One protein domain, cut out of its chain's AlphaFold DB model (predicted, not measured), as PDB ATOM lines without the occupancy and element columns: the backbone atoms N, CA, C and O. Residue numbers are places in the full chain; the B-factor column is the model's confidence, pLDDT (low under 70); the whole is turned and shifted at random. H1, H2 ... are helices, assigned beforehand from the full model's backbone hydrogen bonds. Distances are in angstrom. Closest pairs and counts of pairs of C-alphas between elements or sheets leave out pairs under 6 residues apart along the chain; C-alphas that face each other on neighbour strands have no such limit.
ATOM      1  N   LYS A 102      16.933  29.034  53.074       86.88
ATOM      2  CA  LYS A 102      16.496  30.431  53.220       86.88
ATOM      3  C   LYS A 102      15.425  30.844  52.200       86.88
ATOM      4  O   LYS A 102      14.685  31.786  52.454       86.88
ATOM      5  N   LEU A 103      15.344  30.159  51.057       89.00
ATOM      6  CA  LEU A 103      14.462  30.500  49.936       89.00
ATOM      7  C   LEU A 103      13.132  29.729  49.941       89.00
ATOM      8  O   LEU A 103      12.188  30.146  49.274       89.00
ATOM      9  N   ILE A 104      13.025  28.654  50.729       90.56
ATOM     10  CA  ILE A 104      11.793  27.856  50.878       90.56
ATOM     11  C   ILE A 104      10.563  28.716  51.229       90.56
ATOM     12  O   ILE A 104       9.531  28.541  50.574       90.56
ATOM     13  N   PRO A 105      10.628  29.674  52.179       89.75
ATOM     14  CA  PRO A 105       9.471  30.510  52.505       89.75
ATOM     15  C   PRO A 105       9.022  31.385  51.327       89.75
ATOM     16  O   PRO A 105       7.826  31.557  51.107       89.75
ATOM     17  N   TYR A 106       9.968  31.888  50.529       89.50
ATOM     18  CA  TYR A 106       9.684  32.718  49.355       89.50
ATOM     19  C   TYR A 106       9.042  31.910  48.225       89.50
ATOM     20  O   TYR A 106       8.120  32.395  47.570       89.50
ATOM     21  N   LEU A 107       9.471  30.656  48.041       90.94
ATOM     22  CA  LEU A 107       8.836  29.726  47.107       90.94
ATOM     23  C   LEU A 107       7.377  29.451  47.507       90.94
ATOM     24  O   LEU A 107       6.484  29.524  46.664       90.94
ATOM     25  N   GLY A 108       7.129  29.181  48.792       91.31
ATOM     26  CA  GLY A 108       5.779  28.947  49.314       91.31
ATOM     27  C   GLY A 108       4.870  30.171  49.183       91.31
ATOM     28  O   GLY A 108       3.716  30.044  48.779       91.31
ATOM     29  N   LEU A 109       5.401  31.366  49.453       90.88
ATOM     30  CA  LEU A 109       4.666  32.623  49.322       90.88
ATOM     31  C   LEU A 109       4.289  32.904  47.860       90.88
ATOM     32  O   LEU A 109       3.129  33.198  47.573       90.88
ATOM     33  N   GLY A 110       5.231  32.740  46.926       90.25
ATOM     34  CA  GLY A 110       4.961  32.879  45.493       90.25
ATOM     35  C   GLY A 110       3.932  31.866  44.982       90.25
ATOM     36  O   GLY A 110       3.049  32.227  44.206       90.25
ATOM     37  N   PHE A 111       3.988  30.620  45.470       90.56
ATOM     38  CA  PHE A 111       2.993  29.592  45.155       90.56
ATOM     39  C   PHE A 111       1.591  29.974  45.646       90.56
ATOM     40  O   PHE A 111       0.621  29.835  44.903       90.56
ATOM     41  N   LEU A 112       1.482  30.504  46.869       92.31
ATOM     42  CA  LEU A 112       0.208  30.946  47.432       92.31
ATOM     43  C   LEU A 112      -0.381  32.102  46.609       92.31
ATOM     44  O   LEU A 112      -1.539  32.043  46.197       92.31
ATOM     45  N   ILE A 113       0.427  33.115  46.287       91.19
ATOM     46  CA  ILE A 113      -0.007  34.236  45.439       91.19
ATOM     47  C   ILE A 113      -0.476  33.728  44.070       91.19
ATOM     48  O   ILE A 113      -1.547  34.128  43.610       91.19
ATOM     49  N   ALA A 114       0.273  32.824  43.437       90.69
ATOM     50  CA  ALA A 114      -0.103  32.262  42.143       90.69
ATOM     51  C   ALA A 114      -1.422  31.468  42.206       90.69
ATOM     52  O   ALA A 114      -2.263  31.611  41.319       90.69
ATOM     53  N   ALA A 115      -1.634  30.679  43.263       91.25
ATOM     54  CA  ALA A 115      -2.826  29.845  43.420       91.25
ATOM     55  C   ALA A 115      -4.109  30.659  43.667       91.25
ATOM     56  O   ALA A 115      -5.167  30.303  43.145       91.25
ATOM     57  N   TYR A 116      -4.031  31.747  44.440       90.00
ATOM     58  CA  TYR A 116      -5.218  32.518  44.834       90.00
ATOM     59  C   TYR A 116      -5.515  33.718  43.933       90.00
ATOM     60  O   TYR A 116      -6.680  34.082  43.780       90.00
ATOM     61  N   THR A 117      -4.502  34.332  43.319       85.00
ATOM     62  CA  THR A 117      -4.690  35.652  42.689       85.00
ATOM     63  C   THR A 117      -5.118  35.568  41.217       85.00
ATOM     64  O   THR A 117      -5.487  36.587  40.644       85.00
ATOM     65  N   LYS A 118      -5.103  34.377  40.588       88.50
ATOM     66  CA  LYS A 118      -5.384  34.167  39.141       88.50
ATOM     67  C   LYS A 118      -4.669  35.169  38.211       88.50
ATOM     68  O   LYS A 118      -5.117  35.411  37.093       88.50
ATOM     69  N   LEU A 119      -3.580  35.771  38.686       88.81
ATOM     70  CA  LEU A 119      -2.781  36.722  37.930       88.81
ATOM     71  C   LEU A 119      -1.968  35.984  36.878       88.81
ATOM     72  O   LEU A 119      -1.614  34.817  37.049       88.81
ATOM     73  N   ASP A 120      -1.638  36.702  35.809       92.44
ATOM     74  CA  ASP A 120      -0.714  36.187  34.814       92.44
ATOM     75  C   ASP A 120       0.687  35.974  35.416       92.44
ATOM     76  O   ASP A 120       1.141  36.721  36.293       92.44
ATOM     77  N   ILE A 121       1.389  34.959  34.916       90.00
ATOM     78  CA  ILE A 121       2.708  34.537  35.406       90.00
ATOM     79  C   ILE A 121       3.718  35.683  35.270       90.00
ATOM     80  O   ILE A 121       4.556  35.875  36.152       90.00
ATOM     81  N   ILE A 122       3.608  36.484  34.205       93.44
ATOM     82  CA  ILE A 122       4.484  37.638  33.969       93.44
ATOM     83  C   ILE A 122       4.299  38.693  35.065       93.44
ATOM     84  O   ILE A 122       5.285  39.223  35.581       93.44
ATOM     85  N   ALA A 123       3.058  38.970  35.471       92.19
ATOM     86  CA  ALA A 123       2.780  39.934  36.532       92.19
ATOM     87  C   ALA A 123       3.396  39.482  37.864       92.19
ATOM     88  O   ALA A 123       4.075  40.261  38.533       92.19
ATOM     89  N   ILE A 124       3.231  38.203  38.213       92.12
ATOM     90  CA  ILE A 124       3.812  37.615  39.429       92.12
ATOM     91  C   ILE A 124       5.347  37.688  39.388       92.12
ATOM     92  O   ILE A 124       5.976  38.033  40.389       92.12
ATOM     93  N   ALA A 125       5.958  37.428  38.229       92.69
ATOM     94  CA  ALA A 125       7.403  37.521  38.048       92.69
ATOM     95  C   ALA A 125       7.932  38.953  38.243       92.69
ATOM     96  O   ALA A 125       8.947  39.139  38.914       92.69
ATOM     97  N   LEU A 126       7.236  39.971  37.725       93.94
ATOM     98  CA  LEU A 126       7.625  41.373  37.920       93.94
ATOM     99  C   LEU A 126       7.590  41.776  39.401       93.94
ATOM    100  O   LEU A 126       8.546  42.378  39.892       93.94
ATOM    101  N   PHE A 127       6.543  41.387  40.135       91.50
ATOM    102  CA  PHE A 127       6.482  41.614  41.583       91.50
ATOM    103  C   PHE A 127       7.614  40.898  42.329       91.50
ATOM    104  O   PHE A 127       8.228  41.484  43.223       91.50
ATOM    105  N   ALA A 128       7.934  39.661  41.939       91.69
ATOM    106  CA  ALA A 128       9.030  38.905  42.535       91.69
ATOM    107  C   ALA A 128      10.396  39.578  42.313       91.69
ATOM    108  O   ALA A 128      11.208  39.611  43.236       91.69
ATOM    109  N   VAL A 129      10.642  40.164  41.135       93.81
ATOM    110  CA  VAL A 129      11.886  40.903  40.843       93.81
ATOM    111  C   VAL A 129      12.017  42.149  41.719       93.81
ATOM    112  O   VAL A 129      13.081  42.378  42.294       93.81
ATOM    113  N   VAL A 130      10.943  42.930  41.875       93.69
ATOM    114  CA  VAL A 130      10.951  44.115  42.753       93.69
ATOM    115  C   VAL A 130      11.226  43.711  44.204       93.69
ATOM    116  O   VAL A 130      12.084  44.304  44.858       93.69
ATOM    117  N   LEU A 131      10.560  42.663  44.693       91.31
ATOM    118  CA  LEU A 131      10.765  42.134  46.043       91.31
ATOM    119  C   LEU A 131      12.203  41.624  46.248       91.31
ATOM    120  O   LEU A 131      12.818  41.922  47.272       91.31
ATOM    121  N   ALA A 132      12.767  40.922  45.264       91.44
ATOM    122  CA  ALA A 132      14.155  40.467  45.296       91.44
ATOM    123  C   ALA A 132      15.147  41.640  45.356       91.44
ATOM    124  O   ALA A 132      16.117  41.581  46.113       91.44
ATOM    125  N   PHE A 133      14.891  42.724  44.616       93.12
ATOM    126  CA  PHE A 133      15.742  43.915  44.637       93.12
ATOM    127  C   PHE A 133      15.729  44.602  46.008       93.12
ATOM    128  O   PHE A 133      16.786  44.951  46.533       93.12
ATOM    129  N   ILE A 134      14.548  44.733  46.622       91.75
ATOM    130  CA  ILE A 134      14.396  45.292  47.973       91.75
ATOM    131  C   ILE A 134      15.179  44.447  48.984       91.75
ATOM    132  O   ILE A 134      15.988  44.977  49.740       91.75
ATOM    133  N   ILE A 135      14.998  43.124  48.968       88.69
ATOM    134  CA  ILE A 135      15.698  42.214  49.886       88.69
ATOM    135  C   ILE A 135      17.215  42.255  49.669       88.69
ATOM    136  O   ILE A 135      17.970  42.249  50.641       88.69
ATOM    137  N   SER A 136      17.674  42.340  48.417       88.00
ATOM    138  CA  SER A 136      19.101  42.451  48.101       88.00
ATOM    139  C   SER A 136      19.723  43.728  48.665       88.00
ATOM    140  O   SER A 136      20.871  43.686  49.098       88.00
ATOM    141  N   GLN A 137      18.988  44.843  48.677       87.19
ATOM    142  CA  GLN A 137      19.451  46.086  49.301       87.19
ATOM    143  C   GLN A 137      19.609  45.905  50.816       87.19
ATOM    144  O   GLN A 137      20.670  46.204  51.355       87.19
ATOM    145  N   PHE A 138      18.611  45.327  51.492       84.69
ATOM    146  CA  PHE A 138      18.675  45.097  52.942       84.69
ATOM    147  C   PHE A 138      19.791  44.128  53.356       84.69
ATOM    148  O   PHE A 138      20.493  44.390  54.330       84.69
ATOM    149  N   LEU A 139      19.987  43.035  52.611       83.00
ATOM    150  CA  LEU A 139      21.054  42.062  52.876       83.00
ATOM    151  C   LEU A 139      22.457  42.653  52.675       83.00
ATOM    152  O   LEU A 139      23.372  42.287  53.410       83.00
ATOM    153  N   ASN A 140      22.629  43.557  51.704       76.81
ATOM    154  CA  ASN A 140      23.907  44.233  51.467       76.81
ATOM    155  C   ASN A 140      24.253  45.217  52.593       76.81
ATOM    156  O   ASN A 140      25.423  45.325  52.956       76.81
ATOM    157  N   THR A 141      23.259  45.876  53.193       64.69
ATOM    158  CA  THR A 141      23.479  46.770  54.340       64.69
ATOM    159  C   THR A 141      23.927  46.001  55.589       64.69
ATOM    160  O   THR A 141      24.808  46.460  56.304       64.69
ATOM    161  N   SER A 142      23.407  44.790  55.826       60.72
ATOM    162  CA  SER A 142      23.798  43.957  56.980       60.72
ATOM    163  C   SER A 142      25.234  43.409  56.910       60.72
ATOM    164  O   SER A 142      25.754  42.948  57.921       60.72
ATOM    165  N   GLN A 143      25.866  43.418  55.732       60.22
ATOM    166  CA  GLN A 143      27.251  42.965  55.523       60.22
ATOM    167  C   GLN A 143      28.284  44.081  55.758       60.22
ATOM    168  O   GLN A 143      29.471  43.788  55.838       60.22
ATOM    169  N   GLN A 144      27.865  45.351  55.853       53.53
ATOM    170  CA  GLN A 144      28.767  46.485  56.106       53.53
ATOM    171  C   GLN A 144      28.986  46.792  57.597       53.53
ATOM    172  O   GLN A 144      29.876  47.572  57.919       53.53
ATOM    173  N   GLU A 145      28.217  46.181  58.503       48.19
ATOM    174  CA  GLU A 145      28.336  46.384  59.958       48.19
ATOM    175  C   GLU A 145      29.055  45.228  60.692       48.19
ATOM    176  O   GLU A 145      29.070  45.206  61.923       48.19
ATOM    177  N   GLY A 146      29.645  44.271  59.960       37.50
ATOM    178  CA  GLY A 146      30.350  43.098  60.502       37.50
ATOM    179  C   GLY A 146      31.847  43.094  60.230       37.50
ATOM    180  O   GLY A 146      32.232  43.405  59.082       37.50
TER     181      GLY A 146
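AT A GLANCE: This is residues 102 to 146 of the 146 residues of the protein "PTS family sugar transport protein component IIC" of Salmonella enterica I (UniProt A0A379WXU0). The printed part is a single helical hairpin, opened into a narrow V: H1 runs to a tight turn and the longer H2 folds back from it, so that the two helices touch near the turn and spread away from it. Residues 133 to 146, of which 133 to 141 belong to H2, stick out as a free arm, and no further layer covers the pair. The printed part has 45 residues with two named helices, H1 then H2, and no named strand; the class is all helix. It is loose, with a radius of gyration of the C-alphas of 13.1 A, and spans 42 by 18 by 9 A, a rod.

HOW THE PARTS SIT: H1, residues 104 to 117, and H2, residues 121 to 141, form a helical hairpin. They touch, with 5 pairs of C-alphas within 8 A; the closest C-alphas are those of Ala 114 and Ile 124, 7.2 A apart. H1 touches H2 with residues 110 to 114 alone, and H2 touches H1 with residues 121 to 128 alone. The helices run opposite ways at a shallow tilt of 32 degrees, only just short of steep, and their centres are 14.0 A apart. In H1 and H2 every backbone O i to N i+4 pair is within hydrogen-bond range.

IN THESE COORDINATES: H1 begins at C-alpha 104, (11.793, 27.856, 50.878), and measures 20.0 A from first to last C-alpha. H2 begins at C-alpha 121, (2.708, 34.537, 35.406), and ends at C-alpha 141, (23.479, 46.770, 54.340), 30.7 A away.

THE WHOLE: The C-alphas of Lys 118 and Gly 146 are the two farthest apart, 42.6 A. The printed part has no cut and ends at Gly 146, the chain's last residue. The link from H1 to H2, 3 residues, is tight. Mean pLDDT of the printed part is 85.2; residues 141 to 146 are under 70.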